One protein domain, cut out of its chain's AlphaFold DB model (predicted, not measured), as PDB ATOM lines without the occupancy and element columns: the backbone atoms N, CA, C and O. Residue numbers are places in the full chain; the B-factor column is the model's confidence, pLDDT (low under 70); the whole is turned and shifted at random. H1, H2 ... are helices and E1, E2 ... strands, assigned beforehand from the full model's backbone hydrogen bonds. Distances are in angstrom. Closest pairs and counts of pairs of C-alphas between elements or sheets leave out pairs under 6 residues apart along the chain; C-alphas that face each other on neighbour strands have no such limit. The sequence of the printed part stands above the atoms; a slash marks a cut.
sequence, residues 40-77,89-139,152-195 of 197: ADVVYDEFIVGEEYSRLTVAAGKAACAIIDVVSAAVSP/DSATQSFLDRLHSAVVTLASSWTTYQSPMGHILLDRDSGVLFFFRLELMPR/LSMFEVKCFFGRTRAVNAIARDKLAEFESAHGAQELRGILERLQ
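What this domain is: This is residues 40 to 77, 89 to 139 and 152 to 195 of the 197 residues of the protein "Hypothetical protein" of Rhizochromulina marina (UniProt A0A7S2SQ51). A long, twisted antiparallel sheet of four strands is covered on one face by two long helices, H1 and H2, packed side by side. The shorter helix H3 packs on the opposite face near one end of the sheet, giving three layers, helices on both faces of a sheet; little H4 only grazes the sheet. The printed part has 133 residues with four named helices and four named strands, in the order E1 H1 H2 E2 E3 E4 H3 H4; the sheet's order is E1 E4 E3 E2, and the class is mixed, helices and strands. It is compact, with a radius of gyration of the C-alphas of 15.3 A, yet elongated in outline, spanning 52 by 27 by 20 A.

How they stand to each other: E1, residues 40 to 53, is an edge strand and the antiparallel neighbour of E4, residues 153 to 166, with N 43 and O 163 at 2.8 A, within hydrogen-bond range. H1, residues 56 to 75, is on the sheet; its closest C-alphas to E1 are those of Ala 59 and Glu 51, 5.3 A apart. H2, residues 90 to 108, touches H1, closest at the C-alphas of Ala 107 and Ala 60, 5.5 A, at a shallow tilt of 25 degrees, opposite ways. On the same face as H1, H2 lies over E3, residues 128 to 138, and E2, residues 117 to 123, at a height over the sheet of 8.6 A. It runs along the strands, at 9 degrees to E3 on the local plane. E2, the other edge strand, and E3 form a hairpin, with N 121 and O 130 within hydrogen-bond range at 2.8 A. E3 and E4 are antiparallel neighbours, with N 133 and O 160 within range at 2.8 A. On the opposite face, H3, residues 169 to 181, has a height over the sheet of 8.9 A; the closest C-alphas of H3 and E2 are those of Glu 179 and Ile 120, 6.3 A apart. H4, residues 187 to 191, only grazes the sheet, and H3 and H4 are apart. In H1, H2, H3 and H4 every O i to N i+4 pair is within hydrogen-bond range.

Where its parts are: E1 begins at C-alpha 40, (-14.612, 34.326, 29.279), and is 40.3 A long. H1 measures 27.8 A, H2 27.1 A, E2 20.2 A, E3 33.3 A, E4 42.8 A and H3 18.1 A. H4, 6.2 A long, ends at C-alpha 191, (-23.011, 28.181, 38.903).

The domain as a whole: The C-alphas farthest apart, those of Leu 152 and Ala 169, are 52.2 A apart. Residues 78 to 88 and 140 to 151 are not printed, with C-alpha gaps of 10.1 A and 11.3 A across the cuts. Of the links that are printed whole, none is long. The mean pLDDT of the printed part is 76.6, and 33 residues are under 70, among them 109 to 115 and 181 to 195.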
ATOM      1  N   ALA A  40     -15.468  35.129  30.150       82.31
ATOM      2  CA  ALA A  40     -14.612  34.326  29.279       82.31
ATOM      3  C   ALA A  40     -13.825  33.290  30.092       82.31
ATOM      4  O   ALA A  40     -13.796  33.343  31.324       82.31
ATOM      5  N   ASP A  41     -13.179  32.354  29.389       77.38
ATOM      6  CA  ASP A  41     -12.283  31.346  29.976       77.38
ATOM      7  C   ASP A  41     -12.918  30.549  31.119       77.38
ATOM      8  O   ASP A  41     -12.257  30.221  32.114       77.38
ATOM      9  N   VAL A  42     -14.218  30.284  30.972       80.44
ATOM     10  CA  VAL A  42     -15.031  29.668  32.002       80.44
ATOM     11  C   VAL A  42     -14.791  28.163  32.016       80.44
ATOM     12  O   VAL A  42     -15.093  27.468  31.049       80.44
ATOM     13  N   VAL A  43     -14.231  27.673  33.115       82.19
ATOM     14  CA  VAL A  43     -13.906  26.263  33.336       82.19
ATOM     15  C   VAL A  43     -14.635  25.810  34.586       82.19
ATOM     16  O   VAL A  43     -14.471  26.428  35.635       82.19
ATOM     17  N   TYR A  44     -15.399  24.725  34.480       81.19
ATOM     18  CA  TYR A  44     -16.052  24.068  35.606       81.19
ATOM     19  C   TYR A  44     -15.879  22.569  35.483       81.19
ATOM     20  O   TYR A  44     -16.172  22.006  34.430       81.19
ATOM     21  N   ASP A  45     -15.414  21.943  36.558       80.75
ATOM     22  CA  ASP A  45     -15.238  20.500  36.584       80.75
ATOM     23  C   ASP A  45     -15.575  19.918  37.960       80.75
ATOM     24  O   ASP A  45     -15.433  20.561  39.009       80.75
ATOM     25  N   GLU A  46     -16.037  18.676  37.930       84.25
ATOM     26  CA  GLU A  46     -16.334  17.853  39.089       84.25
ATOM     27  C   GLU A  46     -15.641  16.511  38.893       84.25
ATOM     28  O   GLU A  46     -15.934  15.774  37.953       84.25
ATOM     29  N   PHE A  47     -14.772  16.145  39.828       83.81
ATOM     30  CA  PHE A  47     -14.133  14.841  39.786       83.81
ATOM     31  C   PHE A  47     -13.955  14.252  41.181       83.81
ATOM     32  O   PHE A  47     -13.918  14.944  42.201       83.81
ATOM     33  N   ILE A  48     -13.888  12.925  41.218       84.06
ATOM     34  CA  ILE A  48     -13.789  12.134  42.440       84.06
ATOM     35  C   ILE A  48     -12.474  11.371  42.381       84.06
ATOM     36  O   ILE A  48     -12.223  10.636  41.427       84.06
ATOM     37  N   VAL A  49     -11.651  11.528  43.414       81.81
ATOM     38  CA  VAL A  49     -10.407  10.777  43.573       81.81
ATOM     39  C   VAL A  49     -10.568   9.820  44.745       81.81
ATOM     40  O   VAL A  49     -10.809  10.244  45.875       81.81
ATOM     41  N   GLY A  50     -10.447   8.523  44.463       78.06
ATOM     42  CA  GLY A  50     -10.488   7.460  45.460       78.06
ATOM     43  C   GLY A  50      -9.133   6.784  45.588       78.06
ATOM     44  O   GLY A  50      -8.578   6.334  44.590       78.06
ATOM     45  N   GLU A  51      -8.623   6.681  46.811       77.44
ATOM     46  CA  GLU A  51      -7.355   6.012  47.098       77.44
ATOM     47  C   GLU A  51      -7.557   4.960  48.191       77.44
ATOM     48  O   GLU A  51      -8.216   5.192  49.209       77.44
ATOM     49  N   GLU A  52      -6.975   3.782  47.977       70.50
ATOM     50  CA  GLU A  52      -7.011   2.671  48.924       70.50
ATOM     51  C   GLU A  52      -5.612   2.462  49.505       70.50
ATOM     52  O   GLU A  52      -4.637   2.242  48.778       70.50
ATOM     53  N   TYR A  53      -5.483   2.559  50.830       67.31
ATOM     54  CA  TYR A  53      -4.199   2.338  51.487       67.31
ATOM     55  C   TYR A  53      -4.359   1.907  52.942       67.31
ATOM     56  O   TYR A  53      -5.296   2.291  53.634       67.31
ATOM     57  N   SER A  54      -3.373   1.165  53.450       66.31
ATOM     58  CA  SER A  54      -3.321   0.739  54.857       66.31
ATOM     59  C   SER A  54      -3.029   1.885  55.838       66.31
ATOM     60  O   SER A  54      -3.190   1.734  57.046       66.31
ATOM     61  N   ARG A  55      -2.577   3.037  55.325       68.44
ATOM     62  CA  ARG A  55      -2.286   4.265  56.076       68.44
ATOM     63  C   ARG A  55      -3.011   5.441  55.436       68.44
ATOM     64  O   ARG A  55      -2.692   5.821  54.311       68.44
ATOM     65  N   LEU A  56      -3.905   6.060  56.203       66.44
ATOM     66  CA  LEU A  56      -4.723   7.194  55.772       66.44
ATOM     67  C   LEU A  56      -3.883   8.363  55.248       66.44
ATOM     68  O   LEU A  56      -4.187   8.911  54.200       66.44
ATOM     69  N   THR A  57      -2.784   8.699  55.926       70.75
ATOM     70  CA  THR A  57      -1.903   9.809  55.530       70.75
ATOM     71  C   THR A  57      -1.275   9.619  54.151       70.75
ATOM     72  O   THR A  57      -1.050  10.595  53.442       70.75
ATOM     73  N   VAL A  58      -1.010   8.374  53.748       73.69
ATOM     74  CA  VAL A  58      -0.405   8.076  52.445       73.69
ATOM     75  C   VAL A  58      -1.438   8.193  51.339       73.69
ATOM     76  O   VAL A  58      -1.172   8.851  50.338       73.69
ATOM     77  N   ALA A  59      -2.620   7.603  51.522       72.56
ATOM     78  CA  ALA A  59      -3.682   7.799  50.549       72.56
ATOM     79  C   ALA A  59      -4.088   9.281  50.485       72.56
ATOM     80  O   ALA A  59      -4.283   9.790  49.388       72.56
ATOM     81  N   ALA A  60      -4.143  10.005  51.614       70.88
ATOM     82  CA  ALA A  60      -4.454  11.440  51.658       70.88
ATOM     83  C   ALA A  60      -3.474  12.256  50.813       70.88
ATOM     84  O   ALA A  60      -3.891  13.094  50.019       70.88
ATOM     85  N   GLY A  61      -2.176  11.963  50.942       73.94
ATOM     86  CA  GLY A  61      -1.140  12.572  50.113       73.94
ATOM     87  C   GLY A  61      -1.323  12.264  48.626       73.94
ATOM     88  O   GLY A  61      -1.204  13.166  47.806       73.94
ATOM     89  N   LYS A  62      -1.671  11.023  48.265       79.69
ATOM     90  CA  LYS A  62      -1.927  10.650  46.863       79.69
ATOM     91  C   LYS A  62      -3.148  11.356  46.277       79.69
ATOM     92  O   LYS A  62      -3.056  11.911  45.188       79.69
ATOM     93  N   ALA A  63      -4.254  11.380  47.019       77.19
ATOM     94  CA  ALA A  63      -5.461  12.083  46.609       77.19
ATOM     95  C   ALA A  63      -5.207  13.593  46.476       77.19
ATOM     96  O   ALA A  63      -5.658  14.205  45.512       77.19
ATOM     97  N   ALA A  64      -4.427  14.180  47.393       76.94
ATOM     98  CA  ALA A  64      -4.000  15.573  47.310       76.94
ATOM     99  C   ALA A  64      -3.174  15.849  46.053       76.94
ATOM    100  O   ALA A  64      -3.509  16.778  45.325       76.94
ATOM    101  N   CYS A  65      -2.154  15.035  45.762       83.06
ATOM    102  CA  CYS A  65      -1.362  15.193  44.542       83.06
ATOM    103  C   CYS A  65      -2.240  15.110  43.290       83.06
ATOM    104  O   CYS A  65      -2.186  16.005  42.460       83.06
ATOM    105  N   ALA A  66      -3.116  14.105  43.196       84.69
ATOM    106  CA  ALA A  66      -3.996  13.944  42.040       84.69
ATOM    107  C   ALA A  66      -4.951  15.138  41.848       84.69
ATOM    108  O   ALA A  66      -5.118  15.617  40.728       84.69
ATOM    109  N   ILE A  67      -5.552  15.653  42.928       85.25
ATOM    110  CA  ILE A  67      -6.421  16.840  42.869       85.25
ATOM    111  C   ILE A  67      -5.624  18.077  42.446       85.25
ATOM    112  O   ILE A  67      -6.072  18.834  41.585       85.25
ATOM    113  N   ILE A  68      -4.446  18.286  43.035       85.12
ATOM    114  CA  ILE A  68      -3.601  19.443  42.736       85.12
ATOM    115  C   ILE A  68      -3.101  19.389  41.301       85.12
ATOM    116  O   ILE A  68      -3.126  20.424  40.649       85.12
ATOM    117  N   ASP A  69      -2.695  18.232  40.786       85.69
ATOM    118  CA  ASP A  69      -2.212  18.094  39.410       85.69
ATOM    119  C   ASP A  69      -3.305  18.474  38.401       85.69
ATOM    120  O   ASP A  69      -3.062  19.264  37.485       85.69
ATOM    121  N   VAL A  70      -4.533  17.983  38.611       83.62
ATOM    122  CA  VAL A  70      -5.689  18.303  37.756       83.62
ATOM    123  C   VAL A  70      -6.037  19.789  37.834       83.62
ATOM    124  O   VAL A  70      -6.155  20.453  36.802       83.62
ATOM    125  N   VAL A  71      -6.163  20.342  39.045       84.56
ATOM    126  CA  VAL A  71      -6.521  21.758  39.215       84.56
ATOM    127  C   VAL A  71      -5.412  22.668  38.697       84.56
ATOM    128  O   VAL A  71      -5.711  23.630  37.998       84.56
ATOM    129  N   SER A  72      -4.143  22.347  38.964       83.44
ATOM    130  CA  SER A  72      -2.979  23.100  38.478       83.44
ATOM    131  C   SER A  72      -2.947  23.152  36.958       83.44
ATOM    132  O   SER A  72      -2.709  24.220  36.398       83.44
ATOM    133  N   ALA A  73      -3.239  22.039  36.281       80.25
ATOM    134  CA  ALA A  73      -3.333  22.008  34.825       80.25
ATOM    135  C   ALA A  73      -4.477  22.888  34.289       80.25
ATOM    136  O   ALA A  73      -4.323  23.508  33.240       80.25
ATOM    137  N   ALA A  74      -5.598  22.974  35.009       77.25
ATOM    138  CA  ALA A  74      -6.758  23.765  34.602       77.25
ATOM    139  C   ALA A  74      -6.617  25.273  34.889       77.25
ATOM    140  O   ALA A  74      -7.123  26.103  34.129       77.25
ATOM    141  N   VAL A  75      -5.944  25.652  35.983       75.31
ATOM    142  CA  VAL A  75      -5.697  27.067  36.325       75.31
ATOM    143  C   VAL A  75      -4.485  27.637  35.608       75.31
ATOM    144  O   VAL A  75      -4.482  28.832  35.313       75.31
ATOM    145  N   SER A  76      -3.500  26.800  35.272       69.88
ATOM    146  CA  SER A  76      -2.367  27.227  34.459       69.88
ATOM    147  C   SER A  76      -2.872  27.704  33.096       69.88
ATOM    148  O   SER A  76      -3.730  27.050  32.496       69.88
ATOM    149  N   PRO A  77      -2.377  28.839  32.582       58.78
ATOM    150  CA  PRO A  77      -2.699  29.258  31.229       58.78
ATOM    151  C   PRO A  77      -2.249  28.148  30.275       58.78
ATOM    152  O   PRO A  77      -1.059  27.830  30.187       58.78
ATOM    153  N   ASP A  89       0.998  33.283  38.565       73.75
ATOM    154  CA  ASP A  89       0.584  34.515  39.221       73.75
ATOM    155  C   ASP A  89       0.349  34.248  40.723       73.75
ATOM    156  O   ASP A  89       0.015  33.137  41.158       73.75
ATOM    157  N   SER A  90       0.610  35.253  41.558       78.94
ATOM    158  CA  SER A  90       0.568  35.090  43.014       78.94
ATOM    159  C   SER A  90      -0.805  34.642  43.524       78.94
ATOM    160  O   SER A  90      -0.892  34.014  44.581       78.94
ATOM    161  N   ALA A  91      -1.876  34.952  42.787       81.44
ATOM    162  CA  ALA A  91      -3.232  34.541  43.122       81.44
ATOM    163  C   ALA A  91      -3.431  33.033  42.898       81.44
ATOM    164  O   ALA A  91      -3.941  32.345  43.782       81.44
ATOM    165  N   THR A  92      -2.945  32.504  41.779       82.50
ATOM    166  CA  THR A  92      -2.968  31.087  41.414       82.50
ATOM    167  C   THR A  92      -2.166  30.270  42.414       82.50
ATOM    168  O   THR A  92      -2.664  29.267  42.921       82.50
ATOM    169  N   GLN A  93      -0.960  30.719  42.779       84.50
ATOM    170  CA  GLN A  93      -0.167  30.018  43.791       84.50
ATOM    171  C   GLN A  93      -0.876  30.002  45.156       84.50
ATOM    172  O   GLN A  93      -1.013  28.946  45.767       84.50
ATOM    173  N   SER A  94      -1.404  31.148  45.601       86.06
ATOM    174  CA  SER A  94      -2.185  31.254  46.845       86.06
ATOM    175  C   SER A  94      -3.414  30.335  46.840       86.06
ATOM    176  O   SER A  94      -3.738  29.703  47.848       86.06
ATOM    177  N   PHE A  95      -4.092  30.222  45.696       87.12
ATOM    178  CA  PHE A  95      -5.227  29.325  45.511       87.12
ATOM    179  C   PHE A  95      -4.824  27.849  45.643       87.12
ATOM    180  O   PHE A  95      -5.467  27.105  46.389       87.12
ATOM    181  N   LEU A  96      -3.738  27.436  44.980       86.88
ATOM    182  CA  LEU A  96      -3.220  26.066  45.042       86.88
ATOM    183  C   LEU A  96      -2.722  25.696  46.447       86.88
ATOM    184  O   LEU A  96      -3.010  24.600  46.927       86.88
ATOM    185  N   ASP A  97      -2.064  26.617  47.152       86.56
ATOM    186  CA  ASP A  97      -1.610  26.399  48.531       86.56
ATOM    187  C   ASP A  97      -2.799  26.173  49.483       86.56
ATOM    188  O   ASP A  97      -2.772  25.302  50.363       86.56
ATOM    189  N   ARG A  98      -3.891  26.926  49.288       87.50
ATOM    190  CA  ARG A  98      -5.135  26.749  50.052       87.50
ATOM    191  C   ARG A  98      -5.832  25.437  49.722       87.50
ATOM    192  O   ARG A  98      -6.324  24.787  50.644       87.50
ATOM    193  N   LEU A  99      -5.851  25.037  48.452       87.06
ATOM    194  CA  LEU A  99      -6.371  23.738  48.029       87.06
ATOM    195  C   LEU A  99      -5.591  22.601  48.695       87.06
ATOM    196  O   LEU A  99      -6.197  21.731  49.318       87.06
ATOM    197  N   HIS A 100      -4.258  22.652  48.651       85.00
ATOM    198  CA  HIS A 100      -3.394  21.666  49.297       85.00
ATOM    199  C   HIS A 100      -3.695  21.550  50.800       85.00
ATOM    200  O   HIS A 100      -3.925  20.454  51.314       85.00
ATOM    201  N   SER A 101      -3.751  22.681  51.510       84.94
ATOM    202  CA  SER A 101      -4.069  22.711  52.944       84.94
ATOM    203  C   SER A 101      -5.460  22.137  53.256       84.94
ATOM    204  O   SER A 101      -5.621  21.361  54.206       84.94
ATOM    205  N   ALA A 102      -6.462  22.461  52.432       84.81
ATOM    206  CA  ALA A 102      -7.829  21.975  52.601       84.81
ATOM    207  C   ALA A 102      -7.938  20.459  52.383       84.81
ATOM    208  O   ALA A 102      -8.558  19.783  53.203       84.81
ATOM    209  N   VAL A 103      -7.293  19.901  51.348       80.31
ATOM    210  CA  VAL A 103      -7.302  18.445  51.111       80.31
ATOM    211  C   VAL A 103      -6.636  17.698  52.267       80.31
ATOM    212  O   VAL A 103      -7.199  16.725  52.768       80.31
ATOM    213  N   VAL A 104      -5.471  18.162  52.733       79.94
ATOM    214  CA  VAL A 104      -4.762  17.534  53.863       79.94
ATOM    215  C   VAL A 104      -5.618  17.559  55.127       79.94
ATOM    216  O   VAL A 104      -5.742  16.543  55.813       79.94
ATOM    217  N   THR A 105      -6.242  18.703  55.420       81.38
ATOM    218  CA  THR A 105      -7.100  18.852  56.599       81.38
ATOM    219  C   THR A 105      -8.300  17.912  56.515       81.38
ATOM    220  O   THR A 105      -8.512  17.121  57.437       81.38
ATOM    221  N   LEU A 106      -9.014  17.925  55.387       76.75
ATOM    222  CA  LEU A 106     -10.202  17.107  55.157       76.75
ATOM    223  C   LEU A 106      -9.899  15.603  55.242       76.75
ATOM    224  O   LEU A 106     -10.641  14.849  55.867       76.75
ATOM    225  N   ALA A 107      -8.783  15.159  54.666       72.44
ATOM    226  CA  ALA A 107      -8.383  13.756  54.700       72.44
ATOM    227  C   ALA A 107      -7.872  13.306  56.083       72.44
ATOM    228  O   ALA A 107      -7.933  12.122  56.411       72.44
ATOM    229  N   SER A 108      -7.381  14.234  56.913       72.19
ATOM    230  CA  SER A 108      -6.942  13.938  58.283       72.19
ATOM    231  C   SER A 108      -8.095  13.847  59.295       72.19
ATOM    232  O   SER A 108      -7.950  13.223  60.349       72.19
ATOM    233  N   SER A 109      -9.258  14.422  58.981       68.38
ATOM    234  CA  SER A 109     -10.434  14.437  59.850       68.38
ATOM    235  C   SER A 109     -11.367  13.249  59.593       68.38
ATOM    236  O   SER A 109     -12.386  13.370  58.924       68.38
ATOM    237  N   TRP A 110     -11.028  12.082  60.144       56.09
ATOM    238  CA  TRP A 110     -11.814  10.846  59.977       56.09
ATOM    239  C   TRP A 110     -13.125  10.806  60.791       56.09
ATOM    240  O   TRP A 110     -14.055  10.080  60.456       56.09
ATOM    241  N   THR A 111     -13.212  11.538  61.904       51.41
ATOM    242  CA  THR A 111     -14.192  11.236  62.969       51.41
ATOM    243  C   THR A 111     -15.505  12.001  62.893       51.41
ATOM    244  O   THR A 111     -16.413  11.742  63.680       51.41
ATOM    245  N   THR A 112     -15.629  12.941  61.968       50.62
ATOM    246  CA  THR A 112     -16.795  13.813  61.891       50.62
ATOM    247  C   THR A 112     -17.107  13.971  60.420       50.62
ATOM    248  O   THR A 112     -16.202  14.321  59.670       50.62
ATOM    249  N   TYR A 113     -18.349  13.707  60.002       53.72
ATOM    250  CA  TYR A 113     -18.857  14.174  58.711       53.72
ATOM    251  C   TYR A 113     -18.616  15.685  58.663       53.72
ATOM    252  O   TYR A 113     -19.379  16.460  59.243       53.72
ATOM    253  N   GLN A 114     -17.476  16.091  58.111       60.47
ATOM    254  CA  GLN A 114     -17.104  17.488  58.089       60.47
ATOM    255  C   GLN A 114     -17.960  18.185  57.047       60.47
ATOM    256  O   GLN A 114     -18.285  17.635  55.994       60.47
ATOM    257  N   SER A 115     -18.345  19.411  57.385       63.00
ATOM    258  CA  SER A 115     -18.962  20.326  56.440       63.00
ATOM    259  C   SER A 115     -18.033  20.480  55.224       63.00
ATOM    260  O   SER A 115     -16.814  20.514  55.425       63.00
ATOM    261  N   PRO A 116     -18.561  20.552  53.988       71.62
ATOM    262  CA  PRO A 116     -17.744  20.741  52.793       71.62
ATOM    263  C   PRO A 116     -16.744  21.883  52.995       71.62
ATOM    264  O   PRO A 116     -17.117  22.980  53.424       71.62
ATOM    265  N   MET A 117     -15.472  21.619  52.696       80.50
ATOM    266  CA  MET A 117     -14.419  22.629  52.750       80.50
ATOM    267  C   MET A 117     -14.326  23.301  51.398       80.50
ATOM    268  O   MET A 117     -14.214  22.623  50.387       80.50
ATOM    269  N   GLY A 118     -14.325  24.621  51.343       82.62
ATOM    270  CA  GLY A 118     -14.149  25.297  50.071       82.62
ATOM    271  C   GLY A 118     -13.509  26.653  50.230       82.62
ATOM    272  O   GLY A 118     -13.439  27.215  51.326       82.62
ATOM    273  N   HIS A 119     -13.054  27.175  49.107       85.00
ATOM    274  CA  HIS A 119     -12.437  28.480  49.031       85.00
ATOM    275  C   HIS A 119     -12.840  29.178  47.737       85.00
ATOM    276  O   HIS A 119     -13.022  28.528  46.711       85.00
ATOM    277  N   ILE A 120     -12.969  30.499  47.809       84.12
ATOM    278  CA  ILE A 120     -13.205  31.397  46.682       84.12
ATOM    279  C   ILE A 120     -12.133  32.481  46.769       84.12
ATOM    280  O   ILE A 120     -11.869  32.987  47.861       84.12
ATOM    281  N   LEU A 121     -11.529  32.812  45.634       86.69
ATOM    282  CA  LEU A 121     -10.525  33.857  45.509       86.69
ATOM    283  C   LEU A 121     -10.772  34.642  44.223       86.69
ATOM    284  O   LEU A 121     -10.748  34.057  43.139       86.69
ATOM    285  N   LEU A 122     -10.972  35.954  44.330       85.19
ATOM    286  CA  LEU A 122     -10.984  36.847  43.175       85.19
ATOM    287  C   LEU A 122      -9.635  37.552  43.046       85.19
ATOM    288  O   LEU A 122      -9.264  38.370  43.889       85.19
ATOM    289  N   ASP A 123      -8.936  37.305  41.945       87.25
ATOM    290  CA  ASP A 123      -7.821  38.152  41.551       87.25
ATOM    291  C   ASP A 123      -8.362  39.459  40.956       87.25
ATOM    292  O   ASP A 123      -8.944  39.496  39.867       87.25
ATOM    293  N   ARG A 124      -8.195  40.550  41.707       82.75
ATOM    294  CA  ARG A 124      -8.704  41.879  41.351       82.75
ATOM    295  C   ARG A 124      -7.990  42.465  40.136       82.75
ATOM    296  O   ARG A 124      -8.626  43.215  39.393       82.75
ATOM    297  N   ASP A 125      -6.730  42.091  39.918       83.56
ATOM    298  CA  ASP A 125      -5.912  42.619  38.828       83.56
ATOM    299  C   ASP A 125      -6.305  41.977  37.494       83.56
ATOM    300  O   ASP A 125      -6.562  42.675  36.509       83.56
ATOM    301  N   SER A 126      -6.435  40.647  37.463       81.19
ATOM    302  CA  SER A 126      -6.843  39.915  36.256       81.19
ATOM    303  C   SER A 126      -8.362  39.815  36.068       81.19
ATOM    304  O   SER A 126      -8.830  39.496  34.973       81.19
ATOM    305  N   GLY A 127      -9.156  40.099  37.106       83.25
ATOM    306  CA  GLY A 127     -10.605  39.889  37.095       83.25
ATOM    307  C   GLY A 127     -10.996  38.412  37.000       83.25
ATOM    308  O   GLY A 127     -12.082  38.108  36.500       83.25
ATOM    309  N   VAL A 128     -10.110  37.505  37.424       86.06
ATOM    310  CA  VAL A 128     -10.337  36.057  37.410       86.06
ATOM    311  C   VAL A 128     -10.758  35.587  38.793       86.06
ATOM    312  O   VAL A 128     -10.077  35.823  39.787       86.06
ATOM    313  N   LEU A 129     -11.886  34.891  38.846       86.19
ATOM    314  CA  LEU A 129     -12.382  34.230  40.040       86.19
ATOM    315  C   LEU A 129     -12.015  32.747  39.987       86.19
ATOM    316  O   LEU A 129     -12.360  32.055  39.027       86.19
ATOM    317  N   PHE A 130     -11.375  32.266  41.045       87.44
ATOM    318  CA  PHE A 130     -11.090  30.858  41.292       87.44
ATOM    319  C   PHE A 130     -11.926  30.362  42.462       87.44
ATOM    320  O   PHE A 130     -12.103  31.070  43.457       87.44
ATOM    321  N   PHE A 131     -12.395  29.123  42.393       87.81
ATOM    322  CA  PHE A 131     -12.991  28.481  43.555       87.81
ATOM    323  C   PHE A 131     -12.800  26.971  43.548       87.81
ATOM    324  O   PHE A 131     -12.650  26.339  42.501       87.81
ATOM    325  N   PHE A 132     -12.865  26.389  44.741       87.00
ATOM    326  CA  PHE A 132     -12.998  24.952  44.915       87.00
ATOM    327  C   PHE A 132     -13.928  24.613  46.078       87.00
ATOM    328  O   PHE A 132     -14.104  25.396  47.015       87.00
ATOM    329  N   ARG A 133     -14.467  23.397  46.044       85.94
ATOM    330  CA  ARG A 133     -15.156  22.750  47.158       85.94
ATOM    331  C   ARG A 133     -14.764  21.279  47.206       85.94
ATOM    332  O   ARG A 133     -14.763  20.594  46.193       85.94
ATOM    333  N   LEU A 134     -14.453  20.809  48.399       84.56
ATOM    334  CA  LEU A 134     -14.014  19.465  48.705       84.56
ATOM    335  C   LEU A 134     -15.019  18.801  49.637       84.56
ATOM    336  O   LEU A 134     -15.452  19.383  50.636       84.56
ATOM    337  N   GLU A 135     -15.342  17.557  49.323       83.19
ATOM    338  CA  GLU A 135     -16.193  16.696  50.132       83.19
ATOM    339  C   GLU A 135     -15.494  15.373  50.389       83.19
ATOM    340  O   GLU A 135     -14.963  14.745  49.473       83.19
ATOM    341  N   LEU A 136     -15.522  14.943  51.649       78.62
ATOM    342  CA  LEU A 136     -15.064  13.620  52.033       78.62
ATOM    343  C   LEU A 136     -16.240  12.655  51.943       78.62
ATOM    344  O   LEU A 136     -17.244  12.824  52.638       78.62
ATOM    345  N   MET A 137     -16.106  11.636  51.104       77.62
ATOM    346  CA  MET A 137     -17.118  10.607  50.924       77.62
ATOM    347  C   MET A 137     -16.615   9.285  51.516       77.62
ATOM    348  O   MET A 137     -15.547   8.794  51.130       77.62
ATOM    349  N   PRO A 138     -17.361   8.674  52.455       67.25
ATOM    350  CA  PRO A 138     -17.066   7.320  52.884       67.25
ATOM    351  C   PRO A 138     -17.464   6.356  51.765       67.25
ATOM    352  O   PRO A 138     -18.644   6.242  51.430       67.25
ATOM    353  N   ARG A 139     -16.503   5.612  51.212       65.38
ATOM    354  CA  ARG A 139     -16.822   4.484  50.336       65.38
ATOM    355  C   ARG A 139     -16.962   3.240  51.201       65.38
ATOM    356  O   ARG A 139     -15.983   2.730  51.741       65.38
ATOM    357  N   LEU A 152      -8.216  -2.591  54.976       59.81
ATOM    358  CA  LEU A 152      -7.997  -1.511  54.025       59.81
ATOM    359  C   LEU A 152      -9.172  -0.549  54.162       59.81
ATOM    360  O   LEU A 152     -10.330  -0.929  53.992       59.81
ATOM    361  N   SER A 153      -8.868   0.692  54.524       58.81
ATOM    362  CA  SER A 153      -9.850   1.770  54.520       58.81
ATOM    363  C   SER A 153      -9.739   2.488  53.184       58.81
ATOM    364  O   SER A 153      -8.683   3.032  52.861       58.81
ATOM    365  N   MET A 154     -10.822   2.486  52.413       67.56
ATOM    366  CA  MET A 154     -10.931   3.268  51.186       67.56
ATOM    367  C   MET A 154     -11.632   4.588  51.500       67.56
ATOM    368  O   MET A 154     -12.649   4.604  52.197       67.56
ATOM    369  N   PHE A 155     -11.096   5.692  50.992       71.19
ATOM    370  CA  PHE A 155     -11.759   6.987  51.071       71.19
ATOM    371  C   PHE A 155     -11.825   7.621  49.686       71.19
ATOM    372  O   PHE A 155     -10.975   7.370  48.830       71.19
ATOM    373  N   GLU A 156     -12.834   8.461  49.490       80.25
ATOM    374  CA  GLU A 156     -12.998   9.246  48.274       80.25
ATOM    375  C   GLU A 156     -13.074  10.726  48.636       80.25
ATOM    376  O   GLU A 156     -13.788  11.122  49.558       80.25
ATOM    377  N   VAL A 157     -12.321  11.549  47.913       80.62
ATOM    378  CA  VAL A 157     -12.428  13.004  47.973       80.62
ATOM    379  C   VAL A 157     -13.058  13.466  46.674       80.62
ATOM    380  O   VAL A 157     -12.517  13.244  45.589       80.62
ATOM    381  N   LYS A 158     -14.215  14.108  46.785       85.12
ATOM    382  CA  LYS A 158     -14.871  14.775  45.670       85.12
ATOM    383  C   LYS A 158     -14.412  16.224  45.628       85.12
ATOM    384  O   LYS A 158     -14.522  16.928  46.631       85.12
ATOM    385  N   CYS A 159     -13.906  16.659  44.481       86.00
ATOM    386  CA  CYS A 159     -13.471  18.024  44.242       86.00
ATOM    387  C   CYS A 159     -14.350  18.665  43.170       86.00
ATOM    388  O   CYS A 159     -14.466  18.166  42.054       86.00
ATOM    389  N   PHE A 160     -14.943  19.795  43.526       86.31
ATOM    390  CA  PHE A 160     -15.559  20.735  42.608       86.31
ATOM    391  C   PHE A 160     -14.590  21.887  42.419       86.31
ATOM    392  O   PHE A 160     -14.100  22.439  43.406       86.31
ATOM    393  N   PHE A 161     -14.346  22.276  41.179       86.12
ATOM    394  CA  PHE A 161     -13.445  23.370  40.857       86.12
ATOM    395  C   PHE A 161     -14.052  24.254  39.770       86.12
ATOM    396  O   PHE A 161     -14.765  23.776  38.884       86.12
ATOM    397  N   GLY A 162     -13.745  25.549  39.832       84.19
ATOM    398  CA  GLY A 162     -14.037  26.441  38.731       84.19
ATOM    399  C   GLY A 162     -13.144  27.661  38.627       84.19
ATOM    400  O   GLY A 162     -12.559  28.137  39.605       84.19
ATOM    401  N   ARG A 163     -13.092  28.176  37.400       86.06
ATOM    402  CA  ARG A 163     -12.425  29.413  37.006       86.06
ATOM    403  C   ARG A 163     -13.346  30.202  36.086       86.06
ATOM    404  O   ARG A 163     -13.904  29.638  35.152       86.06
ATOM    405  N   THR A 164     -13.466  31.505  36.301       85.44
ATOM    406  CA  THR A 164     -14.159  32.401  35.364       85.44
ATOM    407  C   THR A 164     -13.465  33.753  35.292       85.44
ATOM    408  O   THR A 164     -12.986  34.257  36.308       85.44
ATOM    409  N   ARG A 165     -13.390  34.347  34.097       86.62
ATOM    410  CA  ARG A 165     -12.795  35.669  33.871       86.62
ATOM    411  C   ARG A 165     -13.879  36.680  33.523       86.62
ATOM    412  O   ARG A 165     -14.620  36.487  32.563       86.62
ATOM    413  N   ALA A 166     -13.934  37.788  34.257       86.00
ATOM    414  CA  ALA A 166     -14.754  38.935  33.885       86.00
ATOM    415  C   ALA A 166     -14.121  39.694  32.711       86.00
ATOM    416  O   ALA A 166     -12.961  40.100  32.784       86.00
ATOM    417  N   VAL A 167     -14.893  39.946  31.650       86.81
ATOM    418  CA  VAL A 167     -14.401  40.699  30.478       86.81
ATOM    419  C   VAL A 167     -14.843  42.164  30.460       86.81
ATOM    420  O   VAL A 167     -14.392  42.945  29.625       86.81
ATOM    421  N   ASN A 168     -15.712  42.565  31.390       87.44
ATOM    422  CA  ASN A 168     -16.169  43.942  31.539       87.44
ATOM    423  C   ASN A 168     -16.314  44.333  33.025       87.44
ATOM    424  O   ASN A 168     -16.242  43.490  33.920       87.44
ATOM    425  N   ALA A 169     -16.477  45.635  33.294       86.06
ATOM    426  CA  ALA A 169     -16.543  46.166  34.659       86.06
ATOM    427  C   ALA A 169     -17.750  45.629  35.445       86.06
ATOM    428  O   ALA A 169     -17.604  45.259  36.603       86.06
ATOM    429  N   ILE A 170     -18.904  45.497  34.784       86.50
ATOM    430  CA  ILE A 170     -20.135  44.972  35.390       86.50
ATOM    431  C   ILE A 170     -19.919  43.529  35.865       86.50
ATOM    432  O   ILE A 170     -20.263  43.184  36.992       86.50
ATOM    433  N   ALA A 171     -19.310  42.688  35.031       84.06
ATOM    434  CA  ALA A 171     -18.975  41.312  35.370       84.06
ATOM    435  C   ALA A 171     -17.979  41.242  36.534       84.06
ATOM    436  O   ALA A 171     -18.134  40.402  37.416       84.06
ATOM    437  N   ARG A 172     -16.991  42.146  36.581       86.00
ATOM    438  CA  ARG A 172     -16.023  42.213  37.684       86.00
ATOM    439  C   ARG A 172     -16.698  42.573  39.005       86.00
ATOM    440  O   ARG A 172     -16.411  41.931  40.011       86.00
ATOM    441  N   ASP A 173     -17.609  43.540  38.994       85.75
ATOM    442  CA  ASP A 173     -18.364  43.936  40.184       85.75
ATOM    443  C   ASP A 173     -19.266  42.790  40.672       85.75
ATOM    444  O   ASP A 173     -19.300  42.506  41.867       85.75
ATOM    445  N   LYS A 174     -19.894  42.040  39.752       83.00
ATOM    446  CA  LYS A 174     -20.648  40.816  40.086       83.00
ATOM    447  C   LYS A 174     -19.761  39.741  40.734       83.00
ATOM    448  O   LYS A 174     -20.165  39.133  41.721       83.00
ATOM    449  N   LEU A 175     -18.550  39.499  40.213       84.06
ATOM    450  CA  LEU A 175     -17.608  38.541  40.820       84.06
ATOM    451  C   LEU A 175     -17.090  39.026  42.186       84.06
ATOM    452  O   LEU A 175     -16.846  38.221  43.082       84.06
ATOM    453  N   ALA A 176     -16.929  40.337  42.362       84.88
ATOM    454  CA  ALA A 176     -16.525  40.941  43.628       84.88
ATOM    455  C   ALA A 176     -17.601  40.807  44.707       84.88
ATOM    456  O   ALA A 176     -17.292  40.465  45.850       84.88
ATOM    457  N   GLU A 177     -18.856  41.064  44.339       83.44
ATOM    458  CA  GLU A 177     -20.006  40.821  45.201       83.44
ATOM    459  C   GLU A 177     -20.081  39.335  45.568       83.44
ATOM    460  O   GLU A 177     -20.256  39.000  46.738       83.44
ATOM    461  N   PHE A 178     -19.838  38.446  44.603       77.19
ATOM    462  CA  PHE A 178     -19.820  37.003  44.819       77.19
ATOM    463  C   PHE A 178     -18.795  36.551  45.867       77.19
ATOM    464  O   PHE A 178     -19.167  35.819  46.784       77.19
ATOM    465  N   GLU A 179     -17.545  37.020  45.776       82.38
ATOM    466  CA  GLU A 179     -16.502  36.752  46.779       82.38
ATOM    467  C   GLU A 179     -16.920  37.230  48.182       82.38
ATOM    468  O   GLU A 179     -16.607  36.582  49.179       82.38
ATOM    469  N   SER A 180     -17.647  38.351  48.265       78.12
ATOM    470  CA  SER A 180     -18.073  38.944  49.538       78.12
ATOM    471  C   SER A 180     -19.333  38.317  50.148       78.12
ATOM    472  O   SER A 180     -19.469  38.289  51.371       78.12
ATOM    473  N   ALA A 181     -20.259  37.836  49.313       68.69
ATOM    474  CA  ALA A 181     -21.595  37.419  49.728       68.69
ATOM    475  C   ALA A 181     -21.696  35.926  50.069       68.69
ATOM    476  O   ALA A 181     -22.576  35.547  50.839       68.69
ATOM    477  N   HIS A 182     -20.812  35.078  49.531       64.19
ATOM    478  CA  HIS A 182     -20.951  33.626  49.650       64.19
ATOM    479  C   HIS A 182     -19.697  32.970  50.231       64.19
ATOM    480  O   HIS A 182     -18.581  33.162  49.756       64.19
ATOM    481  N   GLY A 183     -19.897  32.108  51.231       61.09
ATOM    482  CA  GLY A 183     -18.924  31.064  51.536       61.09
ATOM    483  C   GLY A 183     -18.952  30.003  50.433       61.09
ATOM    484  O   GLY A 183     -20.002  29.728  49.855       61.09
ATOM    485  N   ALA A 184     -17.823  29.344  50.172       56.09
ATOM    486  CA  ALA A 184     -17.663  28.315  49.133       56.09
ATOM    487  C   ALA A 184     -18.630  27.103  49.217       56.09
ATOM    488  O   ALA A 184     -18.577  26.184  48.403       56.09
ATOM    489  N   GLN A 185     -19.528  27.064  50.198       56.12
ATOM    490  CA  GLN A 185     -20.524  26.010  50.365       56.12
ATOM    491  C   GLN A 185     -21.744  26.183  49.438       56.12
ATOM    492  O   GLN A 185     -22.338  25.177  49.046       56.12
ATOM    493  N   GLU A 186     -22.064  27.407  48.998       59.25
ATOM    494  CA  GLU A 186     -23.247  27.713  48.162       59.25
ATOM    495  C   GLU A 186     -22.967  27.748  46.645       59.25
ATOM    496  O   GLU A 186     -23.861  28.008  45.840       59.25
ATOM    497  N   LEU A 187     -21.740  27.401  46.236       59.12
ATOM    498  CA  LEU A 187     -21.240  27.479  44.855       59.12
ATOM    499  C   LEU A 187     -22.158  26.826  43.809       59.12
ATOM    500  O   LEU A 187     -22.350  27.374  42.728       59.12
ATOM    501  N   ARG A 188     -22.772  25.682  44.137       52.72
ATOM    502  CA  ARG A 188     -23.585  24.902  43.190       52.72
ATOM    503  C   ARG A 188     -24.799  25.679  42.662       52.72
ATOM    504  O   ARG A 188     -25.025  25.690  41.460       52.72
ATOM    505  N   GLY A 189     -25.530  26.374  43.536       57.31
ATOM    506  CA  GLY A 189     -26.723  27.133  43.137       57.31
ATOM    507  C   GLY A 189     -26.405  28.413  42.362       57.31
ATOM    508  O   GLY A 189     -27.282  28.985  41.719       57.31
ATOM    509  N   ILE A 190     -25.154  28.874  42.413       53.66
ATOM    510  CA  ILE A 190     -24.726  30.109  41.753       53.66
ATOM    511  C   ILE A 190     -24.117  29.813  40.382       53.66
ATOM    512  O   ILE A 190     -24.338  30.578  39.451       53.66
ATOM    513  N   LEU A 191     -23.453  28.667  40.215       54.03
ATOM    514  CA  LEU A 191     -23.011  28.181  38.903       54.03
ATOM    515  C   LEU A 191     -24.183  27.883  37.967       54.03
ATOM    516  O   LEU A 191     -24.138  28.253  36.797       54.03
ATOM    517  N   GLU A 192     -25.270  27.331  38.510       56.53
ATOM    518  CA  GLU A 192     -26.545  27.179  37.797       56.53
ATOM    519  C   GLU A 192     -27.178  28.544  37.442       56.53
ATOM    520  O   GLU A 192     -27.840  28.681  36.417       56.53
ATOM    521  N   ARG A 193     -26.951  29.596  38.248       54.34
ATOM    522  CA  ARG A 193     -27.459  30.963  37.992       54.34
ATOM    523  C   ARG A 193     -26.603  31.786  37.031       54.34
ATOM    524  O   ARG A 193     -27.133  32.695  36.400       54.34
ATOM    525  N   LEU A 194     -25.314  31.480  36.907       53.91
ATOM    526  CA  LEU A 194     -24.399  32.128  35.961       53.91
ATOM    527  C   LEU A 194     -24.616  31.668  34.503       53.91
ATOM    528  O   LEU A 194     -23.891  32.128  33.629       53.91
ATOM    529  N   GLN A 195     -25.619  30.816  34.229       50.97
ATOM    530  CA  GLN A 195     -25.980  30.312  32.891       50.97
ATOM    531  C   GLN A 195     -24.820  29.637  32.142       50.97
ATOM    532  O   GLN A 195     -24.733  29.705  30.918       50.97
TER     533      GLN A 195